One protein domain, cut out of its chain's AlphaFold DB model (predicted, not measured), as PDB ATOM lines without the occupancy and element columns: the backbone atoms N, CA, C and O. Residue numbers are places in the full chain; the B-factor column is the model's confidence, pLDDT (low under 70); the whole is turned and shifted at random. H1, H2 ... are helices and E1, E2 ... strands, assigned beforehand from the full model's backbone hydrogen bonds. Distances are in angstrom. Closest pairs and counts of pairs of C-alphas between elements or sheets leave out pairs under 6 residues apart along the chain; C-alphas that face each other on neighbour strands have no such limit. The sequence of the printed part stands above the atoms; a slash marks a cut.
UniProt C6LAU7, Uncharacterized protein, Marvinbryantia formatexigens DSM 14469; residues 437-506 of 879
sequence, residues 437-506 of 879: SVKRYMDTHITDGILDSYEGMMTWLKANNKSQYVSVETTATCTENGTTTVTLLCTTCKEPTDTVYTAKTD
ATOM      1  N   SER A 437      11.080 -35.333  24.439       93.44
ATOM      2  CA  SER A 437      10.836 -33.884  24.469       93.44
ATOM      3  C   SER A 437       9.833 -33.463  23.397       93.44
ATOM      4  O   SER A 437       8.952 -32.657  23.681       93.44
ATOM      5  N   VAL A 438       9.900 -34.076  22.209       92.81
ATOM      6  CA  VAL A 438       8.894 -33.902  21.148       92.81
ATOM      7  C   VAL A 438       7.551 -34.465  21.594       92.81
ATOM      8  O   VAL A 438       6.551 -33.759  21.510       92.81
ATOM      9  N   LYS A 439       7.527 -35.693  22.136       94.31
ATOM     10  CA  LYS A 439       6.295 -36.305  22.652       94.31
ATOM     11  C   LYS A 439       5.614 -35.394  23.677       94.31
ATOM     12  O   LYS A 439       4.445 -35.069  23.514       94.31
ATOM     13  N   ARG A 440       6.367 -34.906  24.671       94.88
ATOM     14  CA  ARG A 440       5.846 -33.991  25.697       94.88
ATOM     15  C   ARG A 440       5.326 -32.674  25.117       94.88
ATOM     16  O   ARG A 440       4.325 -32.174  25.615       94.88
ATOM     17  N   TYR A 441       5.977 -32.119  24.095       95.06
ATOM     18  CA  TYR A 441       5.485 -30.913  23.423       95.06
ATOM     19  C   TYR A 441       4.104 -31.157  22.796       95.06
ATOM     20  O   TYR A 441       3.178 -30.395  23.056       95.06
ATOM     21  N   MET A 442       3.940 -32.257  22.053       94.12
ATOM     22  CA  MET A 442       2.650 -32.621  21.449       94.12
ATOM     23  C   MET A 442       1.591 -32.953  22.513       94.12
ATOM     24  O   MET A 442       0.463 -32.493  22.398       94.12
ATOM     25  N   ASP A 443       1.965 -33.655  23.592       92.81
ATOM     26  CA  ASP A 443       1.094 -33.921  24.753       92.81
ATOM     27  C   ASP A 443       0.636 -32.642  25.489       92.81
ATOM     28  O   ASP A 443      -0.318 -32.700  26.260       92.81
ATOM     29  N   THR A 444       1.328 -31.509  25.304       94.06
ATOM     30  CA  THR A 444       1.032 -30.230  25.982       94.06
ATOM     31  C   THR A 444       0.276 -29.251  25.080       94.06
ATOM     32  O   THR A 444      -0.570 -28.514  25.570       94.06
ATOM     33  N   HIS A 445       0.573 -29.241  23.775       92.62
ATOM     34  CA  HIS A 445       0.034 -28.276  22.805       92.62
ATOM     35  C   HIS A 445      -1.033 -28.853  21.862       92.62
ATOM     36  O   HIS A 445      -1.432 -28.195  20.898       92.62
ATOM     37  N   ILE A 446      -1.486 -30.083  22.120       91.62
ATOM     38  CA  ILE A 446      -2.662 -30.682  21.484       91.62
ATOM     39  C   ILE A 446      -3.670 -31.035  22.585       91.62
ATOM     40  O   ILE A 446      -3.668 -32.143  23.122       91.62
ATOM     41  N   THR A 447      -4.535 -30.078  22.921       86.06
ATOM     42  CA  THR A 447      -5.581 -30.233  23.948       86.06
ATOM     43  C   THR A 447      -6.932 -30.481  23.276       86.06
ATOM     44  O   THR A 447      -7.262 -29.826  22.292       86.06
ATOM     45  N   ASP A 448      -7.701 -31.466  23.755       85.94
ATOM     46  CA  ASP A 448      -9.015 -31.870  23.212       85.94
ATOM     47  C   ASP A 448      -9.059 -32.083  21.677       85.94
ATOM     48  O   ASP A 448     -10.094 -31.940  21.020       85.94
ATOM     49  N   GLY A 449      -7.917 -32.457  21.088       84.62
ATOM     50  CA  GLY A 449      -7.766 -32.642  19.643       84.62
ATOM     51  C   GLY A 449      -7.703 -31.334  18.845       84.62
ATOM     52  O   GLY A 449      -8.081 -31.327  17.673       84.62
ATOM     53  N   ILE A 450      -7.242 -30.237  19.449       87.94
ATOM     54  CA  ILE A 450      -6.975 -28.933  18.822       87.94
ATOM     55  C   ILE A 450      -5.498 -28.580  19.049       87.94
ATOM     56  O   ILE A 450      -4.989 -28.770  20.149       87.94
ATOM     57  N   LEU A 451      -4.806 -28.101  18.011       90.31
ATOM     58  CA  LEU A 451      -3.406 -27.665  18.072       90.31
ATOM     59  C   LEU A 451      -3.328 -26.166  18.401       90.31
ATOM     60  O   LEU A 451      -3.775 -25.358  17.590       90.31
ATOM     61  N   ASP A 452      -2.704 -25.803  19.527       89.00
ATOM     62  CA  ASP A 452      -2.625 -24.416  20.034       89.00
ATOM     63  C   ASP A 452      -2.112 -23.405  18.991       89.00
ATOM     64  O   ASP A 452      -2.596 -22.279  18.892       89.00
ATOM     65  N   SER A 453      -1.073 -23.787  18.239       88.69
ATOM     66  CA  SER A 453      -0.507 -22.986  17.153       88.69
ATOM     67  C   SER A 453       0.375 -23.837  16.243       88.69
ATOM     68  O   SER A 453       1.397 -24.379  16.671       88.69
ATOM     69  N   TYR A 454       0.026 -23.901  14.956       87.44
ATOM     70  CA  TYR A 454       0.858 -24.555  13.943       87.44
ATOM     71  C   TYR A 454       2.206 -23.841  13.751       87.44
ATOM     72  O   TYR A 454       3.253 -24.488  13.691       87.44
ATOM     73  N   GLU A 455       2.208 -22.504  13.721       85.06
ATOM     74  CA  GLU A 455       3.442 -21.719  13.625       85.06
ATOM     75  C   GLU A 455       4.306 -21.866  14.885       85.06
ATOM     76  O   GLU A 455       5.518 -22.062  14.773       85.06
ATOM     77  N   GLY A 456       3.693 -21.851  16.075       88.44
ATOM     78  CA  GLY A 456       4.379 -22.089  17.346       88.44
ATOM     79  C   GLY A 456       5.062 -23.457  17.384       88.44
ATOM     80  O   GLY A 456       6.258 -23.538  17.671       88.44
ATOM     81  N   MET A 457       4.345 -24.514  16.987       92.38
ATOM     82  CA  MET A 457       4.882 -25.871  16.859       92.38
ATOM     83  C   MET A 457       6.058 -25.927  15.876       92.38
ATOM     84  O   MET A 457       7.140 -26.400  16.228       92.38
ATOM     85  N   MET A 458       5.888 -25.416  14.654       90.44
ATOM     86  CA  MET A 458       6.932 -25.461  13.622       90.44
ATOM     87  C   MET A 458       8.152 -24.600  13.977       90.44
ATOM     88  O   MET A 458       9.280 -24.947  13.619       90.44
ATOM     89  N   THR A 459       7.956 -23.512  14.725       90.69
ATOM     90  CA  THR A 459       9.032 -22.669  15.263       90.69
ATOM     91  C   THR A 459       9.783 -23.382  16.382       90.69
ATOM     92  O   THR A 459      11.011 -23.450  16.338       90.69
ATOM     93  N   TRP A 460       9.078 -23.993  17.340       94.94
ATOM     94  CA  TRP A 460       9.692 -24.765  18.424       94.94
ATOM     95  C   TRP A 460      10.481 -25.969  17.893       94.94
ATOM     96  O   TRP A 460      11.623 -26.189  18.310       94.94
ATOM     97  N   LEU A 461       9.922 -26.701  16.921       93.88
ATOM     98  CA  LEU A 461      10.580 -27.831  16.259       93.88
ATOM     99  C   LEU A 461      11.884 -27.418  15.564       93.88
ATOM    100  O   LEU A 461      12.876 -28.143  15.657       93.88
ATOM    101  N   LYS A 462      11.921 -26.246  14.914       91.75
ATOM    102  CA  LYS A 462      13.149 -25.696  14.318       91.75
ATOM    103  C   LYS A 462      14.146 -25.251  15.391       91.75
ATOM    104  O   LYS A 462      15.291 -25.696  15.372       91.75
ATOM    105  N   ALA A 463      13.712 -24.429  16.349       92.69
ATOM    106  CA  ALA A 463      14.565 -23.842  17.385       92.69
ATOM    107  C   ALA A 463      15.266 -24.893  18.268       92.69
ATOM    108  O   ALA A 463      16.407 -24.697  18.674       92.69
ATOM    109  N   ASN A 464      14.615 -26.033  18.519       94.31
ATOM    110  CA  ASN A 464      15.160 -27.132  19.323       94.31
ATOM    111  C   ASN A 464      15.837 -28.237  18.477       94.31
ATOM    112  O   ASN A 464      16.158 -29.303  19.005       94.31
ATOM    113  N   ASN A 465      16.032 -28.013  17.167       92.88
ATOM    114  CA  ASN A 465      16.562 -28.986  16.198       92.88
ATOM    115  C   ASN A 465      15.815 -30.342  16.221       92.88
ATOM    116  O   ASN A 465      16.409 -31.425  16.173       92.88
ATOM    117  N   LYS A 466      14.483 -30.278  16.336       95.12
ATOM    118  CA  LYS A 466      13.583 -31.431  16.462       95.12
ATOM    119  C   LYS A 466      12.819 -31.802  15.196       95.12
ATOM    120  O   LYS A 466      12.277 -32.900  15.155       95.12
ATOM    121  N   SER A 467      12.821 -30.970  14.152       91.50
ATOM    122  CA  SER A 467      12.132 -31.268  12.883       91.50
ATOM    123  C   SER A 467      12.526 -32.623  12.267       91.50
ATOM    124  O   SER A 467      11.712 -33.256  11.615       91.50
ATOM    125  N   GLN A 468      13.744 -33.110  12.527       91.38
ATOM    126  CA  GLN A 468      14.233 -34.435  12.106       91.38
ATOM    127  C   GLN A 468      13.622 -35.642  12.861       91.38
ATOM    128  O   GLN A 468      14.035 -36.777  12.624       91.38
ATOM    129  N   TYR A 469      12.728 -35.411  13.829       93.94
ATOM    130  CA  TYR A 469      12.069 -36.439  14.647       93.94
ATOM    131  C   TYR A 469      10.540 -36.442  14.477       93.94
ATOM    132  O   TYR A 469       9.843 -37.091  15.257       93.94
ATOM    133  N   VAL A 470      10.009 -35.730  13.476       93.62
ATOM    134  CA  VAL A 470       8.581 -35.705  13.131       93.62
ATOM    135  C   VAL A 470       8.377 -35.686  11.617       93.62
ATOM    136  O   VAL A 470       9.134 -35.039  10.899       93.62
ATOM    137  N   SER A 471       7.320 -36.342  11.143       93.69
ATOM    138  CA  SER A 471       6.627 -35.936   9.918       93.69
ATOM    139  C   SER A 471       5.428 -35.079  10.314       93.69
ATOM    140  O   SER A 471       4.756 -35.391  11.299       93.69
ATOM    141  N   VAL A 472       5.174 -33.999   9.576       92.38
ATOM    142  CA  VAL A 472       4.052 -33.082   9.808       92.38
ATOM    143  C   VAL A 472       3.299 -32.907   8.496       92.38
ATOM    144  O   VAL A 472       3.844 -32.377   7.529       92.38
ATOM    145  N   GLU A 473       2.043 -33.329   8.483       90.56
ATOM    146  CA  GLU A 473       1.107 -33.162   7.372       90.56
ATOM    147  C   GLU A 473      -0.046 -32.275   7.844       90.56
ATOM    148  O   GLU A 473      -0.482 -32.399   8.987       90.56
ATOM    149  N   THR A 474      -0.558 -31.373   7.008       87.50
ATOM    150  CA  THR A 474      -1.689 -30.517   7.394       87.50
ATOM    151  C   THR A 474      -2.613 -30.218   6.220       87.50
ATOM    152  O   THR A 474      -2.158 -30.070   5.086       87.50
ATOM    153  N   THR A 475      -3.914 -30.141   6.496       87.12
ATOM    154  CA  THR A 475      -4.948 -29.732   5.532       87.12
ATOM    155  C   THR A 475      -5.468 -28.314   5.767       87.12
ATOM    156  O   THR A 475      -6.335 -27.864   5.023       87.12
ATOM    157  N   ALA A 476      -4.971 -27.604   6.787       85.50
ATOM    158  CA  ALA A 476      -5.316 -26.201   6.996       85.50
ATOM    159  C   ALA A 476      -4.710 -25.325   5.884       85.50
ATOM    160  O   ALA A 476      -3.611 -25.587   5.391       85.50
ATOM    161  N   THR A 477      -5.429 -24.278   5.483       81.50
ATOM    162  CA  THR A 477      -5.006 -23.341   4.429       81.50
ATOM    163  C   THR A 477      -5.023 -21.905   4.955       81.50
ATOM    164  O   THR A 477      -5.322 -21.661   6.120       81.50
ATOM    165  N   CYS A 478      -4.723 -20.905   4.122       79.88
ATOM    166  CA  CYS A 478      -4.859 -19.501   4.534       79.88
ATOM    167  C   CYS A 478      -6.313 -19.013   4.671       79.88
ATOM    168  O   CYS A 478      -6.507 -17.891   5.131       79.88
ATOM    169  N   THR A 479      -7.307 -19.805   4.254       76.06
ATOM    170  CA  THR A 479      -8.732 -19.416   4.226       76.06
ATOM    171  C   THR A 479      -9.678 -20.452   4.832       76.06
ATOM    172  O   THR A 479     -10.843 -20.141   5.058       76.06
ATOM    173  N   GLU A 480      -9.205 -21.671   5.092       84.19
ATOM    174  CA  GLU A 480     -10.005 -22.779   5.617       84.19
ATOM    175  C   GLU A 480      -9.267 -23.472   6.764       84.19
ATOM    176  O   GLU A 480      -8.066 -23.751   6.677       84.19
ATOM    177  N   ASN A 481      -9.999 -23.758   7.840       86.25
ATOM    178  CA  ASN A 481      -9.521 -24.594   8.937       86.25
ATOM    179  C   ASN A 481      -9.372 -26.045   8.462       86.25
ATOM    180  O   ASN A 481     -10.159 -26.523   7.646       86.25
ATOM    181  N   GLY A 482      -8.413 -26.771   9.029       88.62
ATOM    182  CA  GLY A 482      -8.152 -28.162   8.674       88.62
ATOM    183  C   GLY A 482      -7.667 -28.995   9.852       88.62
ATOM    184  O   GLY A 482      -8.001 -28.736  11.009       88.62
ATOM    185  N   THR A 483      -6.868 -30.009   9.539       92.00
ATOM    186  CA  THR A 483      -6.321 -30.973  10.494       92.00
ATOM    187  C   THR A 483      -4.826 -31.117  10.251       92.00
ATOM    188  O   THR A 483      -4.414 -31.331   9.114       92.00
ATOM    189  N   THR A 484      -4.026 -31.044  11.312       92.50
ATOM    190  CA  THR A 484      -2.600 -31.382  11.302       92.50
ATOM    191  C   THR A 484      -2.392 -32.766  11.911       92.50
ATOM    192  O   THR A 484      -2.891 -33.058  13.000       92.50
ATOM    193  N   THR A 485      -1.627 -33.606  11.222       94.56
ATOM    194  CA  THR A 485      -1.153 -34.909  11.693       94.56
ATOM    195  C   THR A 485       0.352 -34.823  11.939       94.56
ATOM    196  O   THR A 485       1.105 -34.409  11.060       94.56
ATOM    197  N   VAL A 486       0.795 -35.220  13.133       94.38
ATOM    198  CA  VAL A 486       2.206 -35.245  13.536       94.38
ATOM    199  C   VAL A 486       2.595 -36.674  13.898       94.38
ATOM    200  O   VAL A 486       2.232 -37.183  14.959       94.38
ATOM    201  N   THR A 487       3.356 -37.320  13.021       95.44
ATOM    202  CA  THR A 487       3.884 -38.674  13.233       95.44
ATOM    203  C   THR A 487       5.290 -38.574  13.799       95.44
ATOM    204  O   THR A 487       6.172 -38.006  13.154       95.44
ATOM    205  N   LEU A 488       5.534 -39.120  14.992       94.94
ATOM    206  CA  LEU A 488       6.875 -39.109  15.575       94.94
ATOM    207  C   LEU A 488       7.762 -40.128  14.855       94.94
ATOM    208  O   LEU A 488       7.376 -41.279  14.644       94.94
ATOM    209  N   LEU A 489       8.967 -39.694  14.500       92.50
ATOM    210  CA  LEU A 489       9.977 -40.505  13.828       92.50
ATOM    211  C   LEU A 489      10.967 -41.074  14.846       92.50
ATOM    212  O   LEU A 489      11.292 -40.454  15.864       92.50
ATOM    213  N   CYS A 490      11.496 -42.256  14.553       89.75
ATOM    214  CA  CYS A 490      12.449 -42.920  15.421       89.75
ATOM    215  C   CYS A 490      13.770 -42.142  15.500       89.75
ATOM    216  O   CYS A 490      14.426 -41.880  14.494       89.75
ATOM    217  N   THR A 491      14.229 -41.858  16.716       88.12
ATOM    218  CA  THR A 491      15.474 -41.117  16.976       88.12
ATOM    219  C   THR A 491      16.704 -41.729  16.301       88.12
ATOM    220  O   THR A 491      17.521 -40.982  15.757       88.12
ATOM    221  N   THR A 492      16.786 -43.067  16.289       82.00
ATOM    222  CA  THR A 492      17.853 -43.867  15.663       82.00
ATOM    223  C   THR A 492      17.760 -43.917  14.132       82.00
ATOM    224  O   THR A 492      18.645 -43.389  13.468       82.00
ATOM    225  N   CYS A 493      16.715 -44.533  13.562       81.44
ATOM    226  CA  CYS A 493      16.639 -44.824  12.121       81.44
ATOM    227  C   CYS A 493      15.807 -43.836  11.280       81.44
ATOM    228  O   CYS A 493      15.756 -43.994  10.068       81.44
ATOM    229  N   LYS A 494      15.163 -42.835  11.895       87.31
ATOM    230  CA  LYS A 494      14.281 -41.825  11.265       87.31
ATOM    231  C   LYS A 494      12.991 -42.338  10.607       87.31
ATOM    232  O   LYS A 494      12.183 -41.518  10.188       87.31
ATOM    233  N   GLU A 495      12.750 -43.645  10.589       85.81
ATOM    234  CA  GLU A 495      11.471 -44.210  10.144       85.81
ATOM    235  C   GLU A 495      10.293 -43.796  11.056       85.81
ATOM    236  O   GLU A 495      10.511 -43.546  12.251       85.81
ATOM    237  N   PRO A 496       9.051 -43.743  10.533       87.69
ATOM    238  CA  PRO A 496       7.838 -43.523  11.320       87.69
ATOM    239  C   PRO A 496       7.676 -44.487  12.501       87.69
ATOM    240  O   PRO A 496       8.147 -45.623  12.476       87.69
ATOM    241  N   THR A 497       6.967 -44.034  13.534       88.94
ATOM    242  CA  THR A 497       6.568 -44.856  14.685       88.94
ATOM    243  C   THR A 497       5.056 -44.825  14.867       88.94
ATOM    244  O   THR A 497       4.394 -43.900  14.400       88.94
ATOM    245  N   ASP A 498       4.513 -45.778  15.626       88.00
ATOM    246  CA  ASP A 498       3.077 -45.860  15.942       88.00
ATOM    247  C   ASP A 498       2.555 -44.675  16.791       88.00
ATOM    248  O   ASP A 498       1.366 -44.588  17.089       88.00
ATOM    249  N   THR A 499       3.433 -43.752  17.212       90.69
ATOM    250  CA  THR A 499       3.050 -42.544  17.956       90.69
ATOM    251  C   THR A 499       2.677 -41.423  16.985       90.69
ATOM    252  O   THR A 499       3.529 -40.641  16.552       90.69
ATOM    253  N   VAL A 500       1.385 -41.343  16.667       92.38
ATOM    254  CA  VAL A 500       0.785 -40.321  15.798       92.38
ATOM    255  C   VAL A 500      -0.161 -39.432  16.605       92.38
ATOM    256  O   VAL A 500      -0.985 -39.929  17.371       92.38
ATOM    257  N   TYR A 501      -0.065 -38.122  16.400       93.75
ATOM    258  CA  TYR A 501      -1.017 -37.127  16.890       93.75
ATOM    259  C   TYR A 501      -1.844 -36.592  15.722       93.75
ATOM    260  O   TYR A 501      -1.294 -36.328  14.655       93.75
ATOM    261  N   THR A 502      -3.138 -36.364  15.932       92.12
ATOM    262  CA  THR A 502      -4.028 -35.738  14.945       92.12
ATOM    263  C   THR A 502      -4.848 -34.663  15.647       92.12
ATOM    264  O   THR A 502      -5.505 -34.945  16.648       92.12
ATOM    265  N   ALA A 503      -4.806 -33.433  15.137       93.69
ATOM    266  CA  ALA A 503      -5.410 -32.270  15.775       93.69
ATOM    267  C   ALA A 503      -6.052 -31.332  14.750       93.69
ATOM    268  O   ALA A 503      -5.502 -31.111  13.673       93.69
ATOM    269  N   LYS A 504      -7.186 -30.721  15.099       91.56
ATOM    270  CA  LYS A 504      -7.746 -29.582  14.362       91.56
ATOM    271  C   LYS A 504      -6.749 -28.425  14.366       91.56
ATOM    272  O   LYS A 504      -5.983 -28.252  15.315       91.56
ATOM    273  N   THR A 505      -6.739 -27.638  13.301       89.44
ATOM    274  CA  THR A 505      -5.808 -26.522  13.112       89.44
ATOM    275  C   THR A 505      -6.528 -25.388  12.397       89.44
ATOM    276  O   THR A 505      -7.125 -25.600  11.339       89.44
ATOM    277  N   ASP A 506      -6.488 -24.195  12.984       85.69
ATOM    278  CA  ASP A 506      -7.095 -23.003  12.397       85.69
ATOM    279  C   ASP A 506      -6.358 -22.535  11.134       85.69
ATOM    280  O   ASP A 506      -5.176 -22.823  10.924       85.69
TER     281      ASP A 506
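What this domain is: This is residues 437 to 506 of the 879 residues of an uncharacterized protein of Marvinbryantia formatexigens DSM 14469 (UniProt C6LAU7). A three-stranded meander, E1 E2 E3, each strand the antiparallel neighbour of the one before, makes a wall with H1 over one face; H2 runs beside H1 and only grazes the sheet. The 70 printed residues include H1, H2, E1, E2 and E3, in that order, class mixed. The whole is compact, radius of gyration of the C-alphas 11.7 A, but elongated, spanning 37 by 24 by 20 A.

How they stand to each other: H1, residues 437 to 445, and H2, residues 454 to 463, are close but not clearly touching; their closest C-alphas, Val 438 and Leu 461, are 8.0 A apart. They run opposite ways at a shallow tilt of 22 degrees. In both, every O i to N i+4 pair is within hydrogen-bond range. E1, residues 470 to 474, and E2, residues 482 to 489, form a hairpin, with N 471 and O 487 2.9 A apart. E2 and E3, residues 496 to 505, form another, with N 484 and O 503 2.8 A apart. H1 lies over E2 and E3, height over the sheet 9.9 A.

Where its parts are: H1 begins at C-alpha 437 (10.836, -33.884, 24.469). E2 measures 22.5 A; E3, 21.9 A, bends by 78 degrees at residue 499 and ends at C-alpha 505 (-5.808, -26.522, 13.112).

The domain as a whole: The printed part has no cut, no long link and no residue under pLDDT 70.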